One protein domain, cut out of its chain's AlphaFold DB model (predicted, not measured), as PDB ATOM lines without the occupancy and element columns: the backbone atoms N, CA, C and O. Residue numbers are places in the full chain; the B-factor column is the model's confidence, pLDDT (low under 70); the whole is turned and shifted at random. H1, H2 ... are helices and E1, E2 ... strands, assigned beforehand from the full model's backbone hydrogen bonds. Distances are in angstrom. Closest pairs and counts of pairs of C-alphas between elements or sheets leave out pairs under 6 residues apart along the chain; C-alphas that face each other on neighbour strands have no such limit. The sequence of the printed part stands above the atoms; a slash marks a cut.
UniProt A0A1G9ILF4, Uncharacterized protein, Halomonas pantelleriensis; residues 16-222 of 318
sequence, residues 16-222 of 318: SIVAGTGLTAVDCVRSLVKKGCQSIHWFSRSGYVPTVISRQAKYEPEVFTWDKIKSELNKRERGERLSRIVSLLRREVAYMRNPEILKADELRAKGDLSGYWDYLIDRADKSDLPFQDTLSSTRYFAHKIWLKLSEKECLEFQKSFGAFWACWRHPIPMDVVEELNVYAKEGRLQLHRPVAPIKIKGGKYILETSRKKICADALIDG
ATOM      1  N   SER A  16     341.806 315.661 301.972       96.75
ATOM      2  CA  SER A  16     342.448 315.127 300.765       96.75
ATOM      3  C   SER A  16     343.318 313.917 301.067       96.75
ATOM      4  O   SER A  16     344.052 313.894 302.053       96.75
ATOM      5  N   ILE A  17     343.290 312.933 300.173       97.44
ATOM      6  CA  ILE A  17     344.269 311.848 300.122       97.44
ATOM      7  C   ILE A  17     345.233 312.131 298.971       97.44
ATOM      8  O   ILE A  17     344.806 312.421 297.855       97.44
ATOM      9  N   VAL A  18     346.533 312.011 299.224       97.00
ATOM     10  CA  VAL A  18     347.580 312.191 298.211       97.00
ATOM     11  C   VAL A  18     348.380 310.892 298.090       97.00
ATOM     12  O   VAL A  18     348.948 310.404 299.068       97.00
ATOM     13  N   ALA A  19     348.399 310.311 296.892       95.31
ATOM     14  CA  ALA A  19     349.140 309.091 296.597       95.31
ATOM     15  C   ALA A  19     350.619 309.392 296.344       95.31
ATOM     16  O   ALA A  19     350.950 310.239 295.520       95.31
ATOM     17  N   GLY A  20     351.506 308.640 296.990       93.50
ATOM     18  CA  GLY A  20     352.946 308.830 296.881       93.50
ATOM     19  C   GLY A  20     353.489 309.867 297.862       93.50
ATOM     20  O   GLY A  20     352.754 310.571 298.545       93.50
ATOM     21  N   THR A  21     354.815 309.909 297.937       93.75
ATOM     22  CA  THR A  21     355.584 310.777 298.839       93.75
ATOM     23  C   THR A  21     356.771 311.420 298.116       93.75
ATOM     24  O   THR A  21     357.681 311.916 298.757       93.75
ATOM     25  N   GLY A  22     356.809 311.381 296.779       91.19
ATOM     26  CA  GLY A  22     357.867 312.018 295.985       91.19
ATOM     27  C   GLY A  22     357.636 313.520 295.780       91.19
ATOM     28  O   GLY A  22     356.678 314.083 296.302       91.19
ATOM     29  N   LEU A  23     358.473 314.150 294.949       90.75
ATOM     30  CA  LEU A  23     358.410 315.590 294.645       90.75
ATOM     31  C   LEU A  23     357.010 316.058 294.217       90.75
ATOM     32  O   LEU A  23     356.480 317.013 294.770       90.75
ATOM     33  N   THR A  24     356.352 315.325 293.314       92.19
ATOM     34  CA  THR A  24     354.982 315.655 292.886       92.19
ATOM     35  C   THR A  24     353.993 315.639 294.053       92.19
ATOM     36  O   THR A  24     353.111 316.490 294.125       92.19
ATOM     37  N   ALA A  25     354.132 314.694 294.986       95.12
ATOM     38  CA  ALA A  25     353.280 314.618 296.168       95.12
ATOM     39  C   ALA A  25     353.547 315.778 297.142       95.12
ATOM     40  O   ALA A  25     352.595 316.286 297.730       95.12
ATOM     41  N   VAL A  26     354.805 316.216 297.277       95.81
ATOM     42  CA  VAL A  26     355.198 317.422 298.032       95.81
ATOM     43  C   VAL A  26     354.505 318.658 297.470       95.81
ATOM     44  O   VAL A  26     353.802 319.347 298.208       95.81
ATOM     45  N   ASP A  27     354.594 318.886 296.160       94.88
ATOM     46  CA  ASP A  27     353.949 320.036 295.518       94.88
ATOM     47  C   ASP A  27     352.423 320.002 295.666       94.88
ATOM     48  O   ASP A  27     351.781 321.029 295.899       94.88
ATOM     49  N   CYS A  28     351.832 318.805 295.599       95.50
ATOM     50  CA  CYS A  28     350.404 318.610 295.832       95.50
ATOM     51  C   CYS A  28     349.999 319.004 297.259       95.50
ATOM     52  O   CYS A  28     349.016 319.725 297.419       95.50
ATOM     53  N   VAL A  29     350.748 318.587 298.288       95.94
ATOM     54  CA  VAL A  29     350.473 318.978 299.685       95.94
ATOM     55  C   VAL A  29     350.538 320.488 299.845       95.94
ATOM     56  O   VAL A  29     349.577 321.087 300.322       95.94
ATOM     57  N   ARG A  30     351.624 321.114 299.385       95.69
ATOM     58  CA  ARG A  30     351.810 322.568 299.487       95.69
ATOM     59  C   ARG A  30     350.690 323.325 298.779       95.69
ATOM     60  O   ARG A  30     350.109 324.259 299.332       95.69
ATOM     61  N   SER A  31     350.302 322.878 297.581       95.31
ATOM     62  CA  SER A  31     349.184 323.479 296.852       95.31
ATOM     63  C   SER A  31     347.842 323.297 297.564       95.31
ATOM     64  O   SER A  31     347.007 324.199 297.480       95.31
ATOM     65  N   LEU A  32     347.598 322.156 298.211       95.19
ATOM     66  CA  LEU A  32     346.365 321.897 298.957       95.19
ATOM     67  C   LEU A  32     346.287 322.769 300.210       95.19
ATOM     68  O   LEU A  32     345.244 323.376 300.455       95.19
ATOM     69  N   VAL A  33     347.384 322.890 300.961       93.69
ATOM     70  CA  VAL A  33     347.448 323.771 302.133       93.69
ATOM     71  C   VAL A  33     347.195 325.222 301.735       93.69
ATOM     72  O   VAL A  33     346.339 325.870 302.336       93.69
ATOM     73  N   LYS A  34     347.839 325.709 300.665       92.81
ATOM     74  CA  LYS A  34     347.623 327.068 300.138       92.81
ATOM     75  C   LYS A  34     346.166 327.335 299.733       92.81
ATOM     76  O   LYS A  34     345.712 328.471 299.789       92.81
ATOM     77  N   LYS A  35     345.424 326.295 299.340       93.00
ATOM     78  CA  LYS A  35     343.988 326.364 299.007       93.00
ATOM     79  C   LYS A  35     343.063 326.193 300.222       93.00
ATOM     80  O   LYS A  35     341.852 326.100 300.043       93.00
ATOM     81  N   GLY A  36     343.604 326.134 301.438       92.19
ATOM     82  CA  GLY A  36     342.825 326.013 302.670       92.19
ATOM     83  C   GLY A  36     342.407 324.583 303.020       92.19
ATOM     84  O   GLY A  36     341.477 324.399 303.806       92.19
ATOM     85  N   CYS A  37     343.066 323.558 302.462       93.81
ATOM     86  CA  CYS A  37     342.801 322.176 302.858       93.81
ATOM     87  C   CYS A  37     343.165 321.971 304.339       93.81
ATOM     88  O   CYS A  37     344.248 322.359 304.794       93.81
ATOM     89  N   GLN A  38     342.238 321.385 305.098       91.75
ATOM     90  CA  GLN A  38     342.347 321.277 306.553       91.75
ATOM     91  C   GLN A  38     343.160 320.050 306.962       91.75
ATOM     92  O   GLN A  38     344.002 320.156 307.848       91.75
ATOM     93  N   SER A  39     342.941 318.912 306.296       95.56
ATOM     94  CA  SER A  39     343.630 317.653 306.595       95.56
ATOM     95  C   SER A  39     344.037 316.923 305.321       95.56
ATOM     96  O   SER A  39     343.234 316.707 304.406       95.56
ATOM     97  N   ILE A  40     345.300 316.511 305.276       97.56
ATOM     98  CA  ILE A  40     345.941 315.870 304.138       97.56
ATOM     99  C   ILE A  40     346.559 314.548 304.588       97.56
ATOM    100  O   ILE A  40     347.359 314.469 305.520       97.56
ATOM    101  N   HIS A  41     346.185 313.484 303.887       96.88
ATOM    102  CA  HIS A  41     346.601 312.121 304.174       96.88
ATOM    103  C   HIS A  41     347.482 311.610 303.035       96.88
ATOM    104  O   HIS A  41     346.983 311.186 301.990       96.88
ATOM    105  N   TRP A  42     348.798 311.628 303.238       96.31
ATOM    106  CA  TRP A  42     349.716 310.925 302.349       96.31
ATOM    107  C   TRP A  42     349.568 309.425 302.504       96.31
ATOM    108  O   TRP A  42     349.429 308.919 303.618       96.31
ATOM    109  N   PHE A  43     349.697 308.695 301.401       95.06
ATOM    110  CA  PHE A  43     349.910 307.260 301.486       95.06
ATOM    111  C   PHE A  43     350.989 306.760 300.537       95.06
ATOM    112  O   PHE A  43     351.092 307.170 299.383       95.06
ATOM    113  N   SER A  44     351.778 305.806 301.026       92.31
ATOM    114  CA  SER A  44     352.811 305.135 300.244       92.31
ATOM    115  C   SER A  44     352.877 303.659 300.605       92.31
ATOM    116  O   SER A  44     352.835 303.282 301.774       92.31
ATOM    117  N   ARG A  45     353.016 302.801 299.587       89.50
ATOM    118  CA  ARG A  45     353.177 301.349 299.780       89.50
ATOM    119  C   ARG A  45     354.499 301.005 300.465       89.50
ATOM    120  O   ARG A  45     354.550 300.045 301.224       89.50
ATOM    121  N   SER A  46     355.556 301.771 300.193       88.81
ATOM    122  CA  SER A  46     356.877 301.560 300.793       88.81
ATOM    123  C   SER A  46     357.001 302.217 302.169       88.81
ATOM    124  O   SER A  46     357.738 301.717 303.014       88.81
ATOM    125  N   GLY A  47     356.252 303.298 302.409       89.56
ATOM    126  CA  GLY A  47     356.330 304.082 303.643       89.56
ATOM    127  C   GLY A  47     357.592 304.943 303.752       89.56
ATOM    128  O   GLY A  47     357.909 305.388 304.850       89.56
ATOM    129  N   TYR A  48     358.324 305.153 302.650       92.44
ATOM    130  CA  TYR A  48     359.420 306.125 302.599       92.44
ATOM    131  C   TYR A  48     358.886 307.557 302.501       92.44
ATOM    132  O   TYR A  48     357.841 307.799 301.892       92.44
ATOM    133  N   VAL A  49     359.635 308.488 303.084       93.31
ATOM    134  CA  VAL A  49     359.316 309.914 303.241       93.31
ATOM    135  C   VAL A  49     360.465 310.724 302.648       93.31
ATOM    136  O   VAL A  49     361.595 310.258 302.750       93.31
ATOM    137  N   PRO A  50     360.241 311.892 302.020       95.25
ATOM    138  CA  PRO A  50     361.333 312.741 301.557       95.25
ATOM    139  C   PRO A  50     362.365 313.025 302.645       95.25
ATOM    140  O   PRO A  50     362.002 313.348 303.777       95.25
ATOM    141  N   THR A  51     363.636 312.952 302.260       96.88
ATOM    142  CA  THR A  51     364.758 313.426 303.074       96.88
ATOM    143  C   THR A  51     365.041 314.898 302.775       96.88
ATOM    144  O   THR A  51     364.567 315.441 301.776       96.88
ATOM    145  N   VAL A  52     365.818 315.543 303.641       96.38
ATOM    146  CA  VAL A  52     366.222 316.949 303.511       96.38
ATOM    147  C   VAL A  52     367.584 317.064 302.844       96.38
ATOM    148  O   VAL A  52     368.441 316.218 303.077       96.38
ATOM    149  N   ILE A  53     367.805 318.084 302.023       94.19
ATOM    150  CA  ILE A  53     369.114 318.326 301.413       94.19
ATOM    151  C   ILE A  53     370.098 318.890 302.451       94.19
ATOM    152  O   ILE A  53     369.760 319.813 303.192       94.19
ATOM    153  N   SER A  54     371.316 318.347 302.502       90.56
ATOM    154  CA  SER A  54     372.415 318.924 303.289       90.56
ATOM    155  C   SER A  54     372.827 320.302 302.756       90.56
ATOM    156  O   SER A  54     372.810 320.525 301.543       90.56
ATOM    157  N   ARG A  55     373.268 321.216 303.635       87.75
ATOM    158  CA  ARG A  55     373.846 322.513 303.216       87.75
ATOM    159  C   ARG A  55     375.123 322.340 302.397       87.75
ATOM    160  O   ARG A  55     375.364 323.086 301.452       87.75
ATOM    161  N   GLN A  56     375.933 321.356 302.769       91.50
ATOM    162  CA  GLN A  56     377.179 321.011 302.103       91.50
ATOM    163  C   GLN A  56     377.437 319.511 302.252       91.50
ATOM    164  O   GLN A  56     377.115 318.925 303.285       91.50
ATOM    165  N   ALA A  57     378.044 318.898 301.237       91.06
ATOM    166  CA  ALA A  57     378.595 317.557 301.376       91.06
ATOM    167  C   ALA A  57     379.939 317.639 302.113       91.06
ATOM    168  O   ALA A  57     380.837 318.356 301.667       91.06
ATOM    169  N   LYS A  58     380.062 316.934 303.239       94.62
ATOM    170  CA  LYS A  58     381.294 316.879 304.050       94.62
ATOM    171  C   LYS A  58     381.893 315.481 304.124       94.62
ATOM    172  O   LYS A  58     383.045 315.343 304.521       94.62
ATOM    173  N   TYR A  59     381.121 314.457 303.775       96.44
ATOM    174  CA  TYR A  59     381.570 313.077 303.805       96.44
ATOM    175  C   TYR A  59     381.941 312.585 302.406       96.44
ATOM    176  O   TYR A  59     381.138 312.658 301.473       96.44
ATOM    177  N   GLU A  60     383.139 312.023 302.276       95.94
ATOM    178  CA  GLU A  60     383.578 311.324 301.073       95.94
ATOM    179  C   GLU A  60     383.540 309.810 301.317       95.94
ATOM    180  O   GLU A  60     384.098 309.342 302.311       95.94
ATOM    181  N   PRO A  61     382.872 309.021 300.453       96.88
ATOM    182  CA  PRO A  61     382.803 307.579 300.646       96.88
ATOM    183  C   PRO A  61     384.159 306.902 300.529       96.88
ATOM    184  O   PRO A  61     384.889 307.137 299.569       96.88
ATOM    185  N   GLU A  62     384.438 305.968 301.432       96.31
ATOM    186  CA  GLU A  62     385.711 305.241 301.462       96.31
ATOM    187  C   GLU A  62     385.596 303.870 300.789       96.31
ATOM    188  O   GLU A  62     386.448 303.440 300.011       96.31
ATOM    189  N   VAL A  63     384.519 303.138 301.061       97.38
ATOM    190  CA  VAL A  63     384.219 301.789 300.557       97.38
ATOM    191  C   VAL A  63     383.317 301.836 299.320       97.38
ATOM    192  O   VAL A  63     383.545 301.075 298.378       97.38
ATOM    193  N   PHE A  64     382.317 302.719 299.285       98.06
ATOM    194  CA  PHE A  64     381.362 302.865 298.178       98.06
ATOM    195  C   PHE A  64     381.843 303.847 297.097       98.06
ATOM    196  O   PHE A  64     381.122 304.748 296.674       98.06
ATOM    197  N   THR A  65     383.079 303.661 296.631       97.81
ATOM    198  CA  THR A  65     383.697 304.491 295.586       97.81
ATOM    199  C   THR A  65     383.502 303.906 294.192       97.81
ATOM    200  O   THR A  65     383.293 302.700 294.023       97.81
ATOM    201  N   TRP A  66     383.625 304.748 293.160       97.56
ATOM    202  CA  TRP A  66     383.542 304.287 291.773       97.56
ATOM    203  C   TRP A  66     384.571 303.197 291.457       97.56
ATOM    204  O   TRP A  66     384.209 302.212 290.822       97.56
ATOM    205  N   ASP A  67     385.812 303.310 291.934       97.56
ATOM    206  CA  ASP A  67     386.857 302.324 291.637       97.56
ATOM    207  C   ASP A  67     386.571 300.959 292.268       97.56
ATOM    208  O   ASP A  67     386.687 299.925 291.602       97.56
ATOM    209  N   LYS A  68     386.104 300.939 293.523       97.88
ATOM    210  CA  LYS A  68     385.711 299.698 294.209       97.88
ATOM    211  C   LYS A  68     384.481 299.070 293.548       97.88
ATOM    212  O   LYS A  68     384.475 297.863 293.299       97.88
ATOM    213  N   ILE A  69     383.487 299.879 293.174       98.12
ATOM    214  CA  ILE A  69     382.308 299.414 292.431       98.12
ATOM    215  C   ILE A  69     382.708 298.869 291.056       98.12
ATOM    216  O   ILE A  69     382.296 297.772 290.690       98.12
ATOM    217  N   LYS A  70     383.539 299.590 290.299       97.81
ATOM    218  CA  LYS A  70     384.038 299.174 288.982       97.81
ATOM    219  C   LYS A  70     384.811 297.857 289.075       97.81
ATOM    220  O   LYS A  70     384.608 296.982 288.237       97.81
ATOM    221  N   SER A  71     385.641 297.686 290.105       97.12
ATOM    222  CA  SER A  71     386.314 296.414 290.396       97.12
ATOM    223  C   SER A  71     385.307 295.275 290.597       97.12
ATOM    224  O   SER A  71     385.450 294.233 289.961       97.12
ATOM    225  N   GLU A  72     384.270 295.455 291.426       96.81
ATOM    226  CA  GLU A  72     383.232 294.424 291.606       96.81
ATOM    227  C   GLU A  72     382.458 294.152 290.305       96.81
ATOM    228  O   GLU A  72     382.199 292.997 289.985       96.81
ATOM    229  N   LEU A  73     382.138 295.181 289.516       96.81
ATOM    230  CA  LEU A  73     381.453 295.022 288.228       96.81
ATOM    231  C   LEU A  73     382.275 294.202 287.223       96.81
ATOM    232  O   LEU A  73     381.704 293.413 286.475       96.81
ATOM    233  N   ASN A  74     383.597 294.381 287.206       95.75
ATOM    234  CA  ASN A  74     384.495 293.673 286.291       95.75
ATOM    235  C   ASN A  74     384.760 292.222 286.714       95.75
ATOM    236  O   ASN A  74     384.998 291.378 285.859       95.75
ATOM    237  N   LYS A  75     384.714 291.926 288.017       96.44
ATOM    238  CA  LYS A  75     384.969 290.583 288.571       96.44
ATOM    239  C   LYS A  75     383.752 289.658 288.538       96.44
ATOM    240  O   LYS A  75     383.867 288.500 288.926       96.44
ATOM    241  N   ARG A  76     382.576 290.174 288.176       93.81
ATOM    242  CA  ARG A  76     381.295 289.470 288.306       93.81
ATOM    243  C   ARG A  76     380.550 289.439 286.990       93.81
ATOM    244  O   ARG A  76     380.572 290.411 286.224       93.81
ATOM    245  N   GLU A  77     379.825 288.358 286.770       94.75
ATOM    246  CA  GLU A  77     378.911 288.246 285.643       94.75
ATOM    247  C   GLU A  77     377.651 289.093 285.853       94.75
ATOM    248  O   GLU A  77     377.288 289.481 286.968       94.75
ATOM    249  N   ARG A  78     376.973 289.413 284.748       94.06
ATOM    250  CA  ARG A  78     375.638 290.015 284.807       94.06
ATOM    251  C   ARG A  78     374.678 289.022 285.467       94.06
ATOM    252  O   ARG A  78     374.643 287.863 285.086       94.06
ATOM    253  N   GLY A  79     373.883 289.496 286.417       93.62
ATOM    254  CA  GLY A  79     373.016 288.678 287.270       93.62
ATOM    255  C   GLY A  79     373.481 288.622 288.727       93.62
ATOM    256  O   GLY A  79     372.654 288.393 289.606       93.62
ATOM    257  N   GLU A  80     374.762 288.893 288.995       95.38
ATOM    258  CA  GLU A  80     375.360 288.819 290.338       95.38
ATOM    259  C   GLU A  80     375.905 290.161 290.855       95.38
ATOM    260  O   GLU A  80     376.393 290.257 291.982       95.38
ATOM    261  N   ARG A  81     375.861 291.221 290.047       97.81
ATOM    262  CA  ARG A  81     376.490 292.519 290.324       97.81
ATOM    263  C   ARG A  81     375.704 293.344 291.334       97.81
ATOM    264  O   ARG A  81     376.313 293.971 292.202       97.81
ATOM    265  N   LEU A  82     374.371 293.352 291.255       97.81
ATOM    266  CA  LEU A  82     373.533 294.172 292.141       97.81
ATOM    267  C   LEU A  82     373.767 293.842 293.619       97.81
ATOM    268  O   LEU A  82     373.972 294.749 294.427       97.81
ATOM    269  N   SER A  83     373.786 292.557 293.977       96.94
ATOM    270  CA  SER A  83     373.991 292.116 295.363       96.94
ATOM    271  C   SER A  83     375.343 292.583 295.919       96.94
ATOM    272  O   SER A  83     375.440 292.972 297.085       96.94
ATOM    273  N   ARG A  84     376.379 292.627 295.072       97.38
ATOM    274  CA  ARG A  84     377.716 293.127 295.421       97.38
ATOM    275  C   ARG A  84     377.738 294.635 295.620       97.38
ATOM    276  O   ARG A  84     378.318 295.098 296.597       97.38
ATOM    277  N   ILE A  85     377.052 295.394 294.768       97.88
ATOM    278  CA  ILE A  85     376.899 296.846 294.945       97.88
ATOM    279  C   ILE A  85     376.170 297.143 296.260       97.88
ATOM    280  O   ILE A  85     376.631 297.958 297.054       97.88
ATOM    281  N   VAL A  86     375.077 296.429 296.545       97.94
ATOM    282  CA  VAL A  86     374.351 296.559 297.819       97.94
ATOM    283  C   VAL A  86     375.245 296.182 299.007       97.94
ATOM    284  O   VAL A  86     375.216 296.856 300.034       97.94
ATOM    285  N   SER A  87     376.073 295.142 298.877       97.88
ATOM    286  CA  SER A  87     377.045 294.761 299.908       97.88
ATOM    287  C   SER A  87     378.080 295.861 300.164       97.88
ATOM    288  O   SER A  87     378.366 296.145 301.325       97.88
ATOM    289  N   LEU A  88     378.597 296.521 299.121       98.19
ATOM    290  CA  LEU A  88     379.495 297.667 299.283       98.19
ATOM    291  C   LEU A  88     378.807 298.828 300.007       98.19
ATOM    292  O   LEU A  88     379.392 299.372 300.936       98.19
ATOM    293  N   LEU A  89     377.560 299.162 299.653       98.19
ATOM    294  CA  LEU A  89     376.814 300.226 300.334       98.19
ATOM    295  C   LEU A  89     376.579 299.895 301.816       98.19
ATOM    296  O   LEU A  89     376.713 300.758 302.673       98.19
ATOM    297  N   ARG A  90     376.270 298.636 302.145       98.06
ATOM    298  CA  ARG A  90     376.131 298.197 303.545       98.06
ATOM    299  C   ARG A  90     377.441 298.313 304.321       98.06
ATOM    300  O   ARG A  90     377.420 298.707 305.480       98.06
ATOM    301  N   ARG A  91     378.569 297.973 303.692       98.44
ATOM    302  CA  ARG A  91     379.899 298.128 304.300       98.44
ATOM    303  C   ARG A  91     380.252 299.593 304.520       98.44
ATOM    304  O   ARG A  91     380.835 299.903 305.547       98.44
ATOM    305  N   GLU A  92     379.873 300.464 303.592       98.50
ATOM    306  CA  GLU A  92     380.020 301.913 303.741       98.50
ATOM    307  C   GLU A  92     379.234 302.429 304.948       98.50
ATOM    308  O   GLU A  92     379.798 303.083 305.814       98.50
ATOM    309  N   VAL A  93     377.962 302.039 305.074       98.12
ATOM    310  CA  VAL A  93     377.137 302.382 306.245       98.12
ATOM    311  C   VAL A  93     377.763 301.872 307.545       98.12
ATOM    312  O   VAL A  93     377.758 302.588 308.539       98.12
ATOM    313  N   ALA A  94     378.318 300.657 307.549       97.69
ATOM    314  CA  ALA A  94     378.982 300.088 308.724       97.69
ATOM    315  C   ALA A  94     380.312 300.780 309.073       97.69
ATOM    316  O   ALA A  94     380.768 300.677 310.208       97.69
ATOM    317  N   TYR A  95     380.939 301.453 308.108       96.69
ATOM    318  CA  TYR A  95     382.165 302.222 308.310       96.69
ATOM    319  C   TYR A  95     381.890 303.612 308.911       96.69
ATOM    320  O   TYR A  95     382.738 304.171 309.605       96.69
ATOM    321  N   MET A  96     380.695 304.168 308.688       97.19
ATOM    322  CA  MET A  96     380.301 305.472 309.224       97.19
ATOM    323  C   MET A  96     380.209 305.453 310.754       97.19
ATOM    324  O   MET A  96     379.577 304.580 311.344       97.19
ATOM    325  N   ARG A  97     380.747 306.492 311.405       94.12
ATOM    326  CA  ARG A  97     380.644 306.661 312.866       94.12
ATOM    327  C   ARG A  97     379.202 306.869 313.338       94.12
ATOM    328  O   ARG A  97     378.830 306.372 314.395       94.12
ATOM    329  N   ASN A  98     378.415 307.641 312.588       95.06
ATOM    330  CA  ASN A  98     377.021 307.943 312.914       95.06
ATOM    331  C   ASN A  98     376.168 308.059 311.635       95.06
ATOM    332  O   ASN A  98     375.862 309.170 311.203       95.06
ATOM    333  N   PRO A  99     375.833 306.931 310.984       97.25
ATOM    334  CA  PRO A  99     375.030 306.930 309.766       97.25
ATOM    335  C   PRO A  99     373.595 307.372 310.068       97.25
ATOM    336  O   PRO A  99     372.834 306.673 310.744       97.25
ATOM    337  N   GLU A 100     373.185 308.510 309.513       97.81
ATOM    338  CA  GLU A 100     371.895 309.119 309.823       97.81
ATOM    339  C   GLU A 100     370.703 308.237 309.431       97.81
ATOM    340  O   GLU A 100     369.642 308.307 310.054       97.81
ATOM    341  N   ILE A 101     370.899 307.366 308.436       97.69
ATOM    342  CA  ILE A 101     369.907 306.417 307.936       97.69
ATOM    343  C   ILE A 101     369.352 305.513 309.038       97.69
ATOM    344  O   ILE A 101     368.162 305.217 309.014       97.69
ATOM    345  N   LEU A 102     370.159 305.094 310.018       97.62
ATOM    346  CA  LEU A 102     369.706 304.141 311.036       97.62
ATOM    347  C   LEU A 102     368.651 304.765 311.953       97.62
ATOM    348  O   LEU A 102     367.573 304.199 312.143       97.62
ATOM    349  N   LYS A 103     368.929 305.968 312.471       98.25
ATOM    350  CA  LYS A 103     367.979 306.683 313.331       98.25
ATOM    351  C   LYS A 103     366.761 307.168 312.547       98.25
ATOM    352  O   LYS A 103     365.637 307.079 313.039       98.25
ATOM    353  N   ALA A 104     366.971 307.630 311.315       97.75
ATOM    354  CA  ALA A 104     365.887 308.017 310.424       97.75
ATOM    355  C   ALA A 104     364.944 306.831 310.136       97.75
ATOM    356  O   ALA A 104     363.723 306.987 310.169       97.75
ATOM    357  N   ASP A 105     365.482 305.629 309.910       96.38
ATOM    358  CA  ASP A 105     364.669 304.432 309.686       96.38
ATOM    359  C   ASP A 105     363.891 304.007 310.939       96.38
ATOM    360  O   ASP A 105     362.717 303.654 310.835       96.38
ATOM    361  N   GLU A 106     364.498 304.124 312.124       97.50
ATOM    362  CA  GLU A 106     363.836 303.869 313.409       97.50
ATOM    363  C   GLU A 106     362.613 304.784 313.616       97.50
ATOM    364  O   GLU A 106     361.517 304.303 313.919       97.50
ATOM    365  N   LEU A 107     362.777 306.099 313.423       97.56
ATOM    366  CA  LEU A 107     361.700 307.092 313.565       97.56
ATOM    367  C   LEU A 107     360.578 306.832 312.551       97.56
ATOM    368  O   LEU A 107     359.395 306.779 312.899       97.56
ATOM    369  N   ARG A 108     360.960 306.551 311.301       94.62
ATOM    370  CA  ARG A 108     360.033 306.181 310.229       94.62
ATOM    371  C   ARG A 108     359.252 304.908 310.566       94.62
ATOM    372  O   ARG A 108     358.041 304.868 310.352       94.62
ATOM    373  N   ALA A 109     359.909 303.873 311.088       93.06
ATOM    374  CA  ALA A 109     359.272 302.610 311.462       93.06
ATOM    375  C   ALA A 109     358.258 302.781 312.606       93.06
ATOM    376  O   ALA A 109     357.214 302.126 312.604       93.06
ATOM    377  N   LYS A 110     358.520 303.706 313.537       93.81
ATOM    378  CA  LYS A 110     357.579 304.107 314.596       93.81
ATOM    379  C   LYS A 110     356.395 304.933 314.074       93.81
ATOM    380  O   LYS A 110     355.372 305.036 314.752       93.81
ATOM    381  N   GLY A 111     356.496 305.470 312.857       92.19
ATOM    382  CA  GLY A 111     355.514 306.388 312.281       92.19
ATOM    383  C   GLY A 111     355.620 307.809 312.839       92.19
ATOM    384  O   GLY A 111     354.653 308.561 312.739       92.19
ATOM    385  N   ASP A 112     356.767 308.164 313.422       95.75
ATOM    386  CA  ASP A 112     357.053 309.501 313.942       95.75
ATOM    387  C   ASP A 112     357.560 310.405 312.811       95.75
ATOM    388  O   ASP A 112     358.762 310.540 312.574       95.75
ATOM    389  N   LEU A 113     356.616 310.962 312.048       96.12
ATOM    390  CA  LEU A 113     356.915 311.787 310.879       96.12
ATOM    391  C   LEU A 113     357.613 313.099 311.260       96.12
ATOM    392  O   LEU A 113     358.572 313.493 310.599       96.12
ATOM    393  N   SER A 114     357.144 313.766 312.317       97.81
ATOM    394  CA  SER A 114     357.731 315.028 312.768       97.81
ATOM    395  C   SER A 114     359.115 314.823 313.368       97.81
ATOM    396  O   SER A 114     360.037 315.547 313.010       97.81
ATOM    397  N   GLY A 115     359.302 313.791 314.202       98.25
ATOM    398  CA  GLY A 115     360.611 313.468 314.765       98.25
ATOM    399  C   GLY A 115     361.612 313.046 313.691       98.25
ATOM    400  O   GLY A 115     362.776 313.434 313.756       98.25
ATOM    401  N   TYR A 116     361.162 312.319 312.660       98.19
ATOM    402  CA  TYR A 116     361.969 311.997 311.478       98.19
ATOM    403  C   TYR A 116     362.524 313.256 310.794       98.19
ATOM    404  O   TYR A 116     363.718 313.310 310.489       98.19
ATOM    405  N   TRP A 117     361.684 314.268 310.563       98.25
ATOM    406  CA  TRP A 117     362.125 315.508 309.926       98.25
ATOM    407  C   TRP A 117     362.914 316.420 310.859       98.25
ATOM    408  O   TRP A 117     363.933 316.937 310.417       98.25
ATOM    409  N   ASP A 118     362.528 316.559 312.129       98.56
ATOM    410  CA  ASP A 118     363.302 317.317 313.125       98.56
ATOM    411  C   ASP A 118     364.740 316.790 313.219       98.56
ATOM    412  O   ASP A 118     365.699 317.559 313.152       98.56
ATOM    413  N   TYR A 119     364.896 315.465 313.281       98.56
ATOM    414  CA  TYR A 119     366.200 314.810 313.295       98.56
ATOM    415  C   TYR A 119     367.024 315.119 312.039       98.56
ATOM    416  O   TYR A 119     368.198 315.476 312.132       98.56
ATOM    417  N   LEU A 120     366.429 314.971 310.853       98.25
ATOM    418  CA  LEU A 120     367.151 315.185 309.604       98.25
ATOM    419  C   LEU A 120     367.481 316.664 309.362       98.25
ATOM    420  O   LEU A 120     368.572 316.943 308.873       98.25
ATOM    421  N   ILE A 121     366.589 317.597 309.715       98.00
ATOM    422  CA  ILE A 121     366.824 319.046 309.606       98.00
ATOM    423  C   ILE A 121     368.024 319.453 310.471       98.00
ATOM    424  O   ILE A 121     368.954 320.068 309.954       98.00
ATOM    425  N   ASP A 122     368.055 319.045 311.746       97.88
ATOM    426  CA  ASP A 122     369.168 319.352 312.662       97.88
ATOM    427  C   ASP A 122     370.518 318.841 312.126       97.88
ATOM    428  O   ASP A 122     371.533 319.543 312.135       97.88
ATOM    429  N   ARG A 123     370.525 317.614 311.599       97.56
ATOM    430  CA  ARG A 123     371.708 316.993 310.989       97.56
ATOM    431  C   ARG A 123     372.157 317.726 309.723       97.56
ATOM    432  O   ARG A 123     373.351 317.953 309.530       97.56
ATOM    433  N   ALA A 124     371.211 318.107 308.871       96.94
ATOM    434  CA  ALA A 124     371.472 318.813 307.622       96.94
ATOM    435  C   ALA A 124     372.025 320.224 307.841       96.94
ATOM    436  O   ALA A 124     372.923 320.645 307.107       96.94
ATOM    437  N   ASP A 125     371.543 320.930 308.868       96.12
ATOM    438  CA  ASP A 125     372.035 322.257 309.256       96.12
ATOM    439  C   ASP A 125     373.530 322.215 309.617       96.12
ATOM    440  O   ASP A 125     374.322 323.054 309.183       96.12
ATOM    441  N   LYS A 126     373.951 321.136 310.288       96.00
ATOM    442  CA  LYS A 126     375.353 320.858 310.653       96.00
ATOM    443  C   LYS A 126     376.185 320.273 309.501       96.00
ATOM    444  O   LYS A 126     377.408 320.132 309.625       96.00
ATOM    445  N   SER A 127     375.548 319.985 308.362       96.25
ATOM    446  CA  SER A 127     376.133 319.259 307.224       96.25
ATOM    447  C   SER A 127     376.687 317.887 307.620       96.25
ATOM    448  O   SER A 127     377.781 317.501 307.221       96.25
ATOM    449  N   ASP A 128     375.946 317.175 308.464       96.62
ATOM    450  CA  ASP A 128     376.310 315.861 308.981       96.62
ATOM    451  C   ASP A 128     375.300 314.837 308.442       96.62
ATOM    452  O   ASP A 128     374.406 314.360 309.138       96.62
ATOM    453  N   LEU A 129     375.384 314.544 307.147       97.31
ATOM    454  CA  LEU A 129     374.535 313.557 306.471       97.31
ATOM    455  C   LEU A 129     375.401 312.603 305.625       97.31
ATOM    456  O   LEU A 129     375.296 312.591 304.395       97.31
ATOM    457  N   PRO A 130     376.304 311.822 306.255       97.56
ATOM    458  CA  PRO A 130     377.268 310.993 305.536       97.56
ATOM    459  C   PRO A 130     376.624 309.961 304.599       97.56
ATOM    460  O   PRO A 130     377.149 309.683 303.515       97.56
ATOM    461  N   PHE A 131     375.466 309.403 304.963       97.81
ATOM    462  CA  PHE A 131     374.763 308.458 304.101       97.81
ATOM    463  C   PHE A 131     374.160 309.140 302.864       97.81
ATOM    464  O   PHE A 131     374.268 308.621 301.746       97.81
ATOM    465  N   GLN A 132     373.559 310.317 303.029       96.75
ATOM    466  CA  GLN A 132     373.089 311.115 301.903       96.75
ATOM    467  C   GLN A 132     374.243 311.569 301.006       96.75
ATOM    468  O   GLN A 132     374.110 311.490 299.783       96.75
ATOM    469  N   ASP A 133     375.362 312.015 301.575       96.38
ATOM    470  CA  ASP A 133     376.557 312.415 300.825       96.38
ATOM    471  C   ASP A 133     377.081 311.240 299.986       96.38
ATOM    472  O   ASP A 133     377.326 311.374 298.780       96.38
ATOM    473  N   THR A 134     377.101 310.042 300.580       97.31
ATOM    474  CA  THR A 134     377.428 308.795 299.882       97.31
ATOM    475  C   THR A 134     376.536 308.564 298.678       97.31
ATOM    476  O   THR A 134     377.032 308.353 297.568       97.31
ATOM    477  N   LEU A 135     375.215 308.630 298.845       96.25
ATOM    478  CA  LEU A 135     374.309 308.450 297.716       96.25
ATOM    479  C   LEU A 135     374.413 309.600 296.715       96.25
ATOM    480  O   LEU A 135     374.328 309.366 295.512       96.25
ATOM    481  N   SER A 136     374.663 310.826 297.157       93.94
ATOM    482  CA  SER A 136     374.843 311.986 296.284       93.94
ATOM    483  C   SER A 136     376.047 311.826 295.356       93.94
ATOM    484  O   SER A 136     375.915 312.106 294.156       93.94
ATOM    485  N   SER A 137     377.159 311.270 295.857       94.31
ATOM    486  CA  SER A 137     378.385 310.982 295.087       94.31
ATOM    487  C   SER A 137     378.129 310.115 293.844       94.31
ATOM    488  O   SER A 137     378.765 310.283 292.802       94.31
ATOM    489  N   THR A 138     377.096 309.264 293.889       95.00
ATOM    490  CA  THR A 138     376.708 308.394 292.770       95.00
ATOM    491  C   THR A 138     376.238 309.148 291.530       95.00
ATOM    492  O   THR A 138     376.099 308.531 290.471       95.00
ATOM    493  N   ARG A 139     376.020 310.475 291.614       91.62
ATOM    494  CA  ARG A 139     375.640 311.342 290.480       91.62
ATOM    495  C   ARG A 139     376.432 311.009 289.216       91.62
ATOM    496  O   ARG A 139     375.861 310.915 288.134       91.62
ATOM    497  N   TYR A 140     377.734 310.803 289.378       89.94
ATOM    498  CA  TYR A 140     378.684 310.672 288.280       89.94
ATOM    499  C   TYR A 140     378.776 309.259 287.696       89.94
ATOM    500  O   TYR A 140     379.356 309.076 286.624       89.94
ATOM    501  N   PHE A 141     378.221 308.249 288.373       94.00
ATOM    502  CA  PHE A 141     378.440 306.853 287.989       94.00
ATOM    503  C   PHE A 141     377.229 305.919 288.121       94.00
ATOM    504  O   PHE A 141     377.291 304.809 287.599       94.00
ATOM    505  N   ALA A 142     376.103 306.337 288.709       95.12
ATOM    506  CA  ALA A 142     374.902 305.496 288.818       95.12
ATOM    507  C   ALA A 142     374.393 305.011 287.447       95.12
ATOM    508  O   ALA A 142     374.050 303.842 287.280       95.12
ATOM    509  N   HIS A 143     374.432 305.878 286.430       93.25
ATOM    510  CA  HIS A 143     374.095 305.513 285.050       93.25
ATOM    511  C   HIS A 143     375.065 304.481 284.452       93.25
ATOM    512  O   HIS A 143     374.642 303.596 283.713       93.25
ATOM    513  N   LYS A 144     376.354 304.534 284.814       94.81
ATOM    514  CA  LYS A 144     377.365 303.557 284.377       94.81
ATOM    515  C   LYS A 144     377.127 302.194 285.015       94.81
ATOM    516  O   LYS A 144     377.267 301.177 284.341       94.81
ATOM    517  N   ILE A 145     376.744 302.178 286.295       96.44
ATOM    518  CA  ILE A 145     376.340 300.958 287.001       96.44
ATOM    519  C   ILE A 145     375.141 300.328 286.291       96.44
ATOM    520  O   ILE A 145     375.199 299.153 285.944       96.44
ATOM    521  N   TRP A 146     374.094 301.114 286.023       96.06
ATOM    522  CA  TRP A 146     372.860 300.635 285.396       96.06
ATOM    523  C   TRP A 146     373.108 299.907 284.072       96.06
ATOM    524  O   TRP A 146     372.652 298.784 283.894       96.06
ATOM    525  N   LEU A 147     373.932 300.484 283.189       94.31
ATOM    526  CA  LEU A 147     374.304 299.868 281.908       94.31
ATOM    527  C   LEU A 147     375.070 298.541 282.061       94.31
ATOM    528  O   LEU A 147     375.158 297.742 281.124       94.31
ATOM    529  N   LYS A 148     375.669 298.289 283.228       95.75
ATOM    530  CA  LYS A 148     376.398 297.051 283.523       95.75
ATOM    531  C   LYS A 148     375.526 295.998 284.203       95.75
ATOM    532  O   LYS A 148     375.954 294.845 284.218       95.75
ATOM    533  N   LEU A 149     374.336 296.328 284.693       96.69
ATOM    534  CA  LEU A 149     373.395 295.354 285.247       96.69
ATOM    535  C   LEU A 149     372.641 294.607 284.132       96.69
ATOM    536  O   LEU A 149     372.533 295.075 282.998       96.69
ATOM    537  N   SER A 150     372.156 293.408 284.442       96.06
ATOM    538  CA  SER A 150     371.157 292.697 283.635       96.06
ATOM    539  C   SER A 150     369.762 293.300 283.823       96.06
ATOM    540  O   SER A 150     369.480 293.937 284.836       96.06
ATOM    541  N   GLU A 151     368.841 293.024 282.895       95.00
ATOM    542  CA  GLU A 151     367.435 293.434 283.038       95.00
ATOM    543  C   GLU A 151     366.799 292.876 284.325       95.00
ATOM    544  O   GLU A 151     366.020 293.567 284.979       95.00
ATOM    545  N   LYS A 152     367.174 291.653 284.734       96.44
ATOM    546  CA  LYS A 152     366.711 291.031 285.984       96.44
ATOM    547  C   LYS A 152     367.178 291.812 287.216       96.44
ATOM    548  O   LYS A 152     366.381 292.060 288.115       96.44
ATOM    549  N   GLU A 153     368.439 292.227 287.241       97.50
ATOM    550  CA  GLU A 153     368.987 293.046 288.326       97.50
ATOM    551  C   GLU A 153     368.378 294.448 288.346       97.50
ATOM    552  O   GLU A 153     368.040 294.954 289.409       97.50
ATOM    553  N   CYS A 154     368.175 295.079 287.190       96.19
ATOM    554  CA  CYS A 154     367.495 296.373 287.119       96.19
ATOM    555  C   CYS A 154     366.056 296.291 287.663       96.19
ATOM    556  O   CYS A 154     365.633 297.165 288.426       96.19
ATOM    557  N   LEU A 155     365.324 295.217 287.341       94.88
ATOM    558  CA  LEU A 155     363.998 294.934 287.902       94.88
ATOM    559  C   LEU A 155     364.052 294.726 289.419       94.88
ATOM    560  O   LEU A 155     363.232 295.285 290.151       94.88
ATOM    561  N   GLU A 156     365.015 293.940 289.900       96.25
ATOM    562  CA  GLU A 156     365.227 293.721 291.331       96.25
ATOM    563  C   GLU A 156     365.536 295.037 292.051       96.25
ATOM    564  O   GLU A 156     364.933 295.330 293.084       96.25
ATOM    565  N   PHE A 157     366.397 295.878 291.473       96.25
ATOM    566  CA  PHE A 157     366.695 297.198 292.005       96.25
ATOM    567  C   PHE A 157     365.435 298.054 292.117       96.25
ATOM    568  O   PHE A 157     365.152 298.591 293.186       96.25
ATOM    569  N   GLN A 158     364.642 298.158 291.049       92.50
ATOM    570  CA  GLN A 158     363.412 298.952 291.060       92.50
ATOM    571  C   GLN A 158     362.420 298.457 292.117       92.50
ATOM    572  O   GLN A 158     361.847 299.265 292.848       92.50
ATOM    573  N   LYS A 159     362.245 297.135 292.220       92.00
ATOM    574  CA  LYS A 159     361.307 296.506 293.154       92.00
ATOM    575  C   LYS A 159     361.740 296.668 294.612       92.00
ATOM    576  O   LYS A 159     360.908 297.001 295.453       92.00
ATOM    577  N   SER A 160     363.012 296.418 294.905       94.12
ATOM    578  CA  SER A 160     363.518 296.297 296.277       94.12
ATOM    579  C   SER A 160     364.106 297.601 296.816       94.12
ATOM    580  O   SER A 160     363.990 297.886 298.005       94.12
ATOM    581  N   PHE A 161     364.707 298.414 295.948       94.44
ATOM    582  CA  PHE A 161     365.483 299.594 296.334       94.44
ATOM    583  C   PHE A 161     365.007 300.888 295.668       94.44
ATOM    584  O   PHE A 161     365.385 301.958 296.126       94.44
ATOM    585  N   GLY A 162     364.151 300.844 294.643       92.19
ATOM    586  CA  GLY A 162     363.770 302.029 293.867       92.19
ATOM    587  C   GLY A 162     363.155 303.154 294.708       92.19
ATOM    588  O   GLY A 162     363.543 304.311 294.569       92.19
ATOM    589  N   ALA A 163     362.245 302.822 295.629       91.25
ATOM    590  CA  ALA A 163     361.627 303.819 296.510       91.25
ATOM    591  C   ALA A 163     362.609 304.378 297.555       91.25
ATOM    592  O   ALA A 163     362.574 305.568 297.851       91.25
ATOM    593  N   PHE A 164     363.494 303.526 298.077       94.12
ATOM    594  CA  PHE A 164     364.569 303.926 298.983       94.12
ATOM    595  C   PHE A 164     365.539 304.880 298.281       94.12
ATOM    596  O   PHE A 164     365.783 305.987 298.749       94.12
ATOM    597  N   TRP A 165     366.022 304.476 297.105       94.12
ATOM    598  CA  TRP A 165     366.896 305.275 296.263       94.12
ATOM    599  C   TRP A 165     366.270 306.627 295.949       94.12
ATOM    600  O   TRP A 165     366.908 307.646 296.166       94.12
ATOM    601  N   ALA A 166     365.017 306.657 295.488       90.19
ATOM    602  CA  ALA A 166     364.348 307.907 295.147       90.19
ATOM    603  C   ALA A 166     364.275 308.874 296.340       90.19
ATOM    604  O   ALA A 166     364.530 310.061 296.175       90.19
ATOM    605  N   CYS A 167     363.978 308.356 297.531       92.25
ATOM    606  CA  CYS A 167     363.869 309.117 298.776       92.25
ATOM    607  C   CYS A 167     365.208 309.708 299.243       92.25
ATOM    608  O   CYS A 167     365.264 310.879 299.617       92.25
ATOM    609  N   TRP A 168     366.281 308.916 299.214       94.75
ATOM    610  CA  TRP A 168     367.577 309.326 299.761       94.75
ATOM    611  C   TRP A 168     368.489 310.006 298.740       94.75
ATOM    612  O   TRP A 168     369.295 310.859 299.100       94.75
ATOM    613  N   ARG A 169     368.373 309.653 297.455       93.00
ATOM    614  CA  ARG A 169     369.164 310.263 296.381       93.00
ATOM    615  C   ARG A 169     368.585 311.594 295.918       93.00
ATOM    616  O   ARG A 169     369.328 312.402 295.362       93.00
ATOM    617  N   HIS A 170     367.288 311.815 296.086       91.06
ATOM    618  CA  HIS A 170     366.616 313.038 295.655       91.06
ATOM    619  C   HIS A 170     365.968 313.738 296.857       91.06
ATOM    620  O   HIS A 170     364.738 313.789 296.934       91.06
ATOM    621  N   PRO A 171     366.787 314.244 297.802       94.38
ATOM    622  CA  PRO A 171     366.280 315.027 298.918       94.38
ATOM    623  C   PRO A 171     365.620 316.320 298.435       94.38
ATOM    624  O   PRO A 171     365.905 316.806 297.334       94.38
ATOM    625  N   ILE A 172     364.756 316.885 299.274       95.75
ATOM    626  CA  ILE A 172     364.070 318.153 299.008       95.75
ATOM    627  C   ILE A 172     364.700 319.310 299.800       95.75
ATOM    628  O   ILE A 172     365.382 319.060 300.797       95.75
ATOM    629  N   PRO A 173     364.502 320.568 299.360       95.75
ATOM    630  CA  PRO A 173     365.008 321.747 300.064       95.75
ATOM    631  C   PRO A 173     364.577 321.813 301.538       95.75
ATOM    632  O   PRO A 173     363.477 321.382 301.885       95.75
ATOM    633  N   MET A 174     365.457 322.334 302.400       95.94
ATOM    634  CA  MET A 174     365.253 322.398 303.856       95.94
ATOM    635  C   MET A 174     364.016 323.201 304.248       95.94
ATOM    636  O   MET A 174     363.195 322.691 305.002       95.94
ATOM    637  N   ASP A 175     363.832 324.375 303.653       96.25
ATOM    638  CA  ASP A 175     362.652 325.228 303.825       96.25
ATOM    639  C   ASP A 175     361.347 324.488 303.485       96.25
ATOM    640  O   ASP A 175     360.332 324.633 304.166       96.25
ATOM    641  N   VAL A 176     361.375 323.626 302.465       97.75
ATOM    642  CA  VAL A 176     360.225 322.794 302.097       97.75
ATOM    643  C   VAL A 176     359.965 321.701 303.138       97.75
ATOM    644  O   VAL A 176     358.806 321.424 303.445       97.75
ATOM    645  N   VAL A 177     361.004 321.067 303.695       97.81
ATOM    646  CA  VAL A 177     360.825 320.084 304.781       97.81
ATOM    647  C   VAL A 177     360.297 320.760 306.041       97.81
ATOM    648  O   VAL A 177     359.381 320.230 306.662       97.81
ATOM    649  N   GLU A 178     360.835 321.924 306.403       97.81
ATOM    650  CA  GLU A 178     360.377 322.727 307.539       97.81
ATOM    651  C   GLU A 178     358.891 323.076 307.400       97.81
ATOM    652  O   GLU A 178     358.115 322.824 308.323       97.81
ATOM    653  N   GLU A 179     358.475 323.545 306.219       97.81
ATOM    654  CA  GLU A 179     357.072 323.823 305.897       97.81
ATOM    655  C   GLU A 179     356.186 322.579 306.108       97.81
ATOM    656  O   GLU A 179     355.163 322.631 306.795       97.81
ATOM    657  N   LEU A 180     356.585 321.427 305.559       97.88
ATOM    658  CA  LEU A 180     355.837 320.175 305.712       97.88
ATOM    659  C   LEU A 180     355.788 319.687 307.165       97.88
ATOM    660  O   LEU A 180     354.782 319.118 307.597       97.88
ATOM    661  N   ASN A 181     356.867 319.895 307.913       98.19
ATOM    662  CA  ASN A 181     356.988 319.472 309.297       98.19
ATOM    663  C   ASN A 181     356.082 320.294 310.223       98.19
ATOM    664  O   ASN A 181     355.477 319.728 311.132       98.19
ATOM    665  N   VAL A 182     355.884 321.588 309.942       98.00
ATOM    666  CA  VAL A 182     354.845 322.396 310.607       98.00
ATOM    667  C   VAL A 182     353.474 321.739 310.430       98.00
ATOM    668  O   VAL A 182     352.790 321.467 311.416       98.00
ATOM    669  N   TYR A 183     353.106 321.360 309.202       97.19
ATOM    670  CA  TYR A 183     351.819 320.699 308.949       97.19
ATOM    671  C   TYR A 183     351.697 319.338 309.644       97.19
ATOM    672  O   TYR A 183     350.598 318.951 310.053       97.19
ATOM    673  N   ALA A 184     352.799 318.597 309.780       97.44
ATOM    674  CA  ALA A 184     352.814 317.335 310.515       97.44
ATOM    675  C   ALA A 184     352.609 317.550 312.022       97.44
ATOM    676  O   ALA A 184     351.782 316.861 312.622       97.44
ATOM    677  N   LYS A 185     353.293 318.537 312.621       97.75
ATOM    678  CA  LYS A 185     353.159 318.902 314.043       97.75
ATOM    679  C   LYS A 185     351.759 319.410 314.389       97.75
ATOM    680  O   LYS A 185     351.228 319.070 315.439       97.75
ATOM    681  N   GLU A 186     351.124 320.143 313.476       96.38
ATOM    682  CA  GLU A 186     349.722 320.576 313.593       96.38
ATOM    683  C   GLU A 186     348.708 319.432 313.390       96.38
ATOM    684  O   GLU A 186     347.500 319.636 313.504       96.38
ATOM    685  N   GLY A 187     349.159 318.224 313.028       95.00
ATOM    686  CA  GLY A 187     348.295 317.079 312.727       95.00
ATOM    687  C   GLY A 187     347.557 317.167 311.383       95.00
ATOM    688  O   GLY A 187     346.775 316.269 311.047       95.00
ATOM    689  N   ARG A 188     347.819 318.216 310.593       95.56
ATOM    690  CA  ARG A 188     347.210 318.469 309.278       95.56
ATOM    691  C   ARG A 188     347.791 317.593 308.179       95.56
ATOM    692  O   ARG A 188     347.092 317.315 307.210       95.56
ATOM    693  N   LEU A 189     349.040 317.152 308.312       97.06
ATOM    694  CA  LEU A 189     349.683 316.205 307.402       97.06
ATOM    695  C   LEU A 189     349.954 314.884 308.121       97.06
ATOM    696  O   LEU A 189     350.653 314.839 309.127       97.06
ATOM    697  N   GLN A 190     349.422 313.788 307.583       95.69
ATOM    698  CA  GLN A 190     349.600 312.452 308.149       95.69
ATOM    699  C   GLN A 190     350.040 311.467 307.068       95.69
ATOM    700  O   GLN A 190     349.481 311.459 305.971       95.69
ATOM    701  N   LEU A 191     350.982 310.585 307.399       95.19
ATOM    702  CA  LEU A 191     351.439 309.516 306.514       95.19
ATOM    703  C   LEU A 191     350.791 308.179 306.869       95.19
ATOM    704  O   LEU A 191     350.757 307.769 308.027       95.19
ATOM    705  N   HIS A 192     350.354 307.461 305.838       95.06
ATOM    706  CA  HIS A 192     349.680 306.177 305.964       95.06
ATOM    707  C   HIS A 192     350.306 305.115 305.064       95.06
ATOM    708  O   HIS A 192     350.789 305.390 303.963       95.06
ATOM    709  N   ARG A 193     350.223 303.860 305.508       93.44
ATOM    710  CA  ARG A 193     350.500 302.694 304.666       93.44
ATOM    711  C   ARG A 193     349.174 302.012 304.318       93.44
ATOM    712  O   ARG A 193     348.456 301.615 305.239       93.44
ATOM    713  N   PRO A 194     348.823 301.889 303.026       94.62
ATOM    714  CA  PRO A 194     347.578 301.244 302.629       94.62
ATOM    715  C   PRO A 194     347.656 299.730 302.862       94.62
ATOM    716  O   PRO A 194     348.702 299.123 302.622       94.62
ATOM    717  N   VAL A 195     346.541 299.118 303.269       95.44
ATOM    718  CA  VAL A 195     346.372 297.647 303.317       95.44
ATOM    719  C   VAL A 195     345.495 297.113 302.181       95.44
ATOM    720  O   VAL A 195     345.460 295.912 301.939       95.44
ATOM    721  N   ALA A 196     344.814 298.004 301.459       94.19
ATOM    722  CA  ALA A 196     343.969 297.683 300.315       94.19
ATOM    723  C   ALA A 196     344.011 298.819 299.272       94.19
ATOM    724  O   ALA A 196     344.422 299.939 299.601       94.19
ATOM    725  N   PRO A 197     343.587 298.566 298.017       94.12
ATOM    726  CA  PRO A 197     343.361 299.622 297.034       94.12
ATOM    727  C   PRO A 197     342.356 300.672 297.530       94.12
ATOM    728  O   PRO A 197     341.456 300.355 298.311       94.12
ATOM    729  N   ILE A 198     342.485 301.910 297.043       94.69
ATOM    730  CA  ILE A 198     341.524 302.979 297.345       94.69
ATOM    731  C   ILE A 198     340.142 302.582 296.822       94.69
ATOM    732  O   ILE A 198     339.995 302.206 295.658       94.69
ATOM    733  N   LYS A 199     339.127 302.698 297.681       96.12
ATOM    734  CA  LYS A 199     337.722 302.453 297.330       96.12
ATOM    735  C   LYS A 199     336.992 303.778 297.135       96.12
ATOM    736  O   LYS A 199     337.363 304.784 297.735       96.12
ATOM    737  N   ILE A 200     335.927 303.761 296.337       96.19
ATOM    738  CA  ILE A 200     335.024 304.904 296.162       96.19
ATOM    739  C   ILE A 200     333.644 304.489 296.667       96.19
ATOM    740  O   ILE A 200     333.095 303.487 296.211       96.19
ATOM    741  N   LYS A 201     333.087 305.236 297.626       94.50
ATOM    742  CA  LYS A 201     331.739 304.993 298.161       94.50
ATOM    743  C   LYS A 201     331.071 306.321 298.500       94.50
ATOM    744  O   LYS A 201     331.661 307.140 299.195       94.50
ATOM    745  N   GLY A 202     329.849 306.534 298.004       90.69
ATOM    746  CA  GLY A 202     329.080 307.755 298.279       90.69
ATOM    747  C   GLY A 202     329.802 309.045 297.869       90.69
ATOM    748  O   GLY A 202     329.758 310.026 298.601       90.69
ATOM    749  N   GLY A 203     330.547 309.022 296.756       90.50
ATOM    750  CA  GLY A 203     331.325 310.175 296.282       90.50
ATOM    751  C   GLY A 203     332.579 310.506 297.105       90.50
ATOM    752  O   GLY A 203     333.210 311.526 296.846       90.50
ATOM    753  N   LYS A 204     332.956 309.668 298.079       94.44
ATOM    754  CA  LYS A 204     334.183 309.816 298.875       94.44
ATOM    755  C   LYS A 204     335.219 308.765 298.500       94.44
ATOM    756  O   LYS A 204     334.872 307.633 298.145       94.44
ATOM    757  N   TYR A 205     336.485 309.127 298.661       96.88
ATOM    758  CA  TYR A 205     337.617 308.212 298.563       96.88
ATOM    759  C   TYR A 205     337.921 307.613 299.932       96.88
ATOM    760  O   TYR A 205     337.979 308.336 300.925       96.88
ATOM    761  N   ILE A 206     338.124 306.298 299.981       97.31
ATOM    762  CA  ILE A 206     338.380 305.553 301.213       97.31
ATOM    763  C   ILE A 206     339.755 304.899 301.130       97.31
ATOM    764  O   ILE A 206     339.982 304.002 300.313       97.31
ATOM    765  N   LEU A 207     340.650 305.328 302.018       97.12
ATOM    766  CA  LEU A 207     341.942 304.705 302.276       97.12
ATOM    767  C   LEU A 207     341.829 303.790 303.496       97.12
ATOM    768  O   LEU A 207     341.512 304.239 304.599       97.12
ATOM    769  N   GLU A 208     342.109 302.504 303.305       96.94
ATOM    770  CA  GLU A 208     342.164 301.524 304.390       96.94
ATOM    771  C   GLU A 208     343.616 301.342 304.845       96.94
ATOM    772  O   GLU A 208     344.506 301.063 304.038       96.94
ATOM    773  N   THR A 209     343.848 301.496 306.147       93.88
ATOM    774  CA  THR A 209     345.139 301.269 306.810       93.88
ATOM    775  C   THR A 209     344.979 300.185 307.873       93.88
ATOM    776  O   THR A 209     343.857 299.814 308.212       93.88
ATOM    777  N   SER A 210     346.082 299.709 308.455       91.06
ATOM    778  CA  SER A 210     346.023 298.749 309.567       91.06
ATOM    779  C   SER A 210     345.355 299.309 310.827       91.06
ATOM    780  O   SER A 210     344.887 298.536 311.654       91.06
ATOM    781  N   ARG A 211     345.318 300.638 310.990       89.31
ATOM    782  CA  ARG A 211     344.802 301.302 312.198       89.31
ATOM    783  C   ARG A 211     343.390 301.854 312.022       89.31
ATOM    784  O   ARG A 211     342.608 301.850 312.962       89.31
ATOM    785  N   LYS A 212     343.084 302.399 310.844       93.56
ATOM    786  CA  LYS A 212     341.830 303.120 310.583       93.56
ATOM    787  C   LYS A 212     341.475 303.185 309.101       93.56
ATOM    788  O   LYS A 212     342.332 303.011 308.229       93.56
ATOM    789  N   LYS A 213     340.212 303.512 308.829       95.88
ATOM    790  CA  LYS A 213     339.737 303.950 307.514       95.88
ATOM    791  C   LYS A 213     339.717 305.473 307.470       95.88
ATOM    792  O   LYS A 213     339.290 306.110 308.427       95.88
ATOM    793  N   ILE A 214     340.192 306.040 306.371       96.00
ATOM    794  CA  ILE A 214     340.246 307.484 306.140       96.00
ATOM    795  C   ILE A 214     339.339 307.788 304.957       96.00
ATOM    796  O   ILE A 214     339.533 307.226 303.879       96.00
ATOM    797  N   CYS A 215     338.365 308.666 305.169       95.69
ATOM    798  CA  CYS A 215     337.453 309.142 304.137       95.69
ATOM    799  C   CYS A 215     337.864 310.555 303.715       95.69
ATOM    800  O   CYS A 215     338.090 311.404 304.575       95.69
ATOM    801  N   ALA A 216     337.937 310.809 302.410       95.88
ATOM    802  CA  ALA A 216     338.332 312.105 301.870       95.88
ATOM    803  C   ALA A 216     337.465 312.536 300.685       95.88
ATOM    804  O   ALA A 216     336.864 311.712 299.987       95.88
ATOM    805  N   ASP A 217     337.437 313.846 300.462       94.44
ATOM    806  CA  ASP A 217     336.702 314.500 299.379       94.44
ATOM    807  C   ASP A 217     337.436 314.359 298.042       94.44
ATOM    808  O   ASP A 217     336.814 314.292 296.984       94.44
ATOM    809  N   ALA A 218     338.766 314.290 298.097       95.12
ATOM    810  CA  ALA A 218     339.624 314.231 296.926       95.12
ATOM    811  C   ALA A 218     340.710 313.158 297.064       95.12
ATOM    812  O   ALA A 218     341.243 312.915 298.150       95.12
ATOM    813  N   LEU A 219     341.063 312.566 295.925       95.50
ATOM    814  CA  LEU A 219     342.254 311.750 295.735       95.50
ATOM    815  C   LEU A 219     343.129 312.426 294.682       95.50
ATOM    816  O   LEU A 219     342.688 312.643 293.554       95.50
ATOM    817  N   ILE A 220     344.370 312.727 295.046       95.12
ATOM    818  CA  ILE A 220     345.365 313.312 294.153       95.12
ATOM    819  C   ILE A 220     346.447 312.265 293.891       95.12
ATOM    820  O   ILE A 220     347.029 311.714 294.828       95.12
ATOM    821  N   ASP A 221     346.730 311.992 292.619       92.25
ATOM    822  CA  ASP A 221     347.835 311.119 292.224       92.25
ATOM    823  C   ASP A 221     349.155 311.906 292.184       92.25
ATOM    824  O   ASP A 221     349.450 312.610 291.219       92.25
ATOM    825  N   GLY A 222     349.945 311.788 293.253       91.94
ATOM    826  CA  GLY A 222     351.280 312.374 293.384       91.94
ATOM    827  C   GLY A 222     352.415 311.377 293.123       91.94
ATOM    828  O   GLY A 222     353.545 311.608 293.554       91.94
TER     829      GLY A 222
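AT A GLANCE: This is residues 16 to 222 of the 318 residues of an uncharacterized protein of Halomonas pantelleriensis (UniProt A0A1G9ILF4). Two lobes joined by a row of helices: in one lobe the parallel sheet E3 E2 E1 E7 has H1 over one face and the small antiparallel sheet E4 E5 E6 crossed over the other. H2, H3, H6, H7, H8 and H9 make the other, more open lobe, and H4, H5 and H10, side by side, link the two. The 207 printed residues, with ten named helices and seven named strands, run E1 H1 E2, then H2 to H10, then E3 to E7; the class is mixed. The whole is compact, with a radius of gyration of the C-alphas of 18.7 A, and spans 59 by 39 by 26 A.

HOW THE PARTS SIT: E1, residues 16 to 19, and E2, residues 39 to 43, are parallel inner strands, with N 18 and O 41 at 2.9 A. H1, residues 23 to 34, completes a strand-helix-strand unit with a right-handed crossover; it is on the sheet at a height of 9.0 A, its closest C-alphas to E1 being Ala 25 and Val 18, 6.5 A. H2, residues 66 to 75, and H3, residues 81 to 95, form a hairpin, with closest C-alphas Leu 73 and Arg 81 at 5.9 A. H4, residues 100 to 110, and H5, residues 113 to 125, form another, at a shallow tilt of 14 degrees, with Leu 107 and Tyr 116 at 5.3 A. H6, residues 130 to 140, touches H9, residues 162 to 169, about perpendicular at 78 degrees, with Leu 135 and Arg 169 at 5.6 A. H7, residues 142 to 148, is close to but not clearly touching H8, residues 151 to 160, with Trp 146 and Cys 154 at 7.1 A. H10, residues 174 to 185, touches H5, with Ser 114 and Asn 181 at 5.7 A, and only grazes the sheet. The edge strands are E3, residues 189 to 192, with N 190 and O 40 at 3.0 A, and E7, residues 218 to 221, with N 17 and O 218 at 2.9 A. E4, residues 199 to 201, E5, residues 204 to 208, and E6, residues 213 to 216, form a meander of antiparallel neighbours, with N 206 and O 199 at 2.8 A and N 207 and O 214 at 2.9 A. The two sheets form a sandwich, face to face, their strands at 48 degrees. Every O i to N i+4 pair is within hydrogen-bond range in the helices except H6, with 4 of 7.

IN THESE COORDINATES: E1 begins at C-alpha 16 (342.448, 315.127, 300.765). H3 is 21.2 A long, H5 18.5 A and E2 13.2 A. E7 ends at C-alpha 221 (347.835, 311.119, 292.224).

THE WHOLE: The C-alphas farthest apart, Lys 75 and Gly 202, are 59.3 A apart. The printed part has no cut; the E2 to H2 link is long. No printed residue is under 70 in pLDDT.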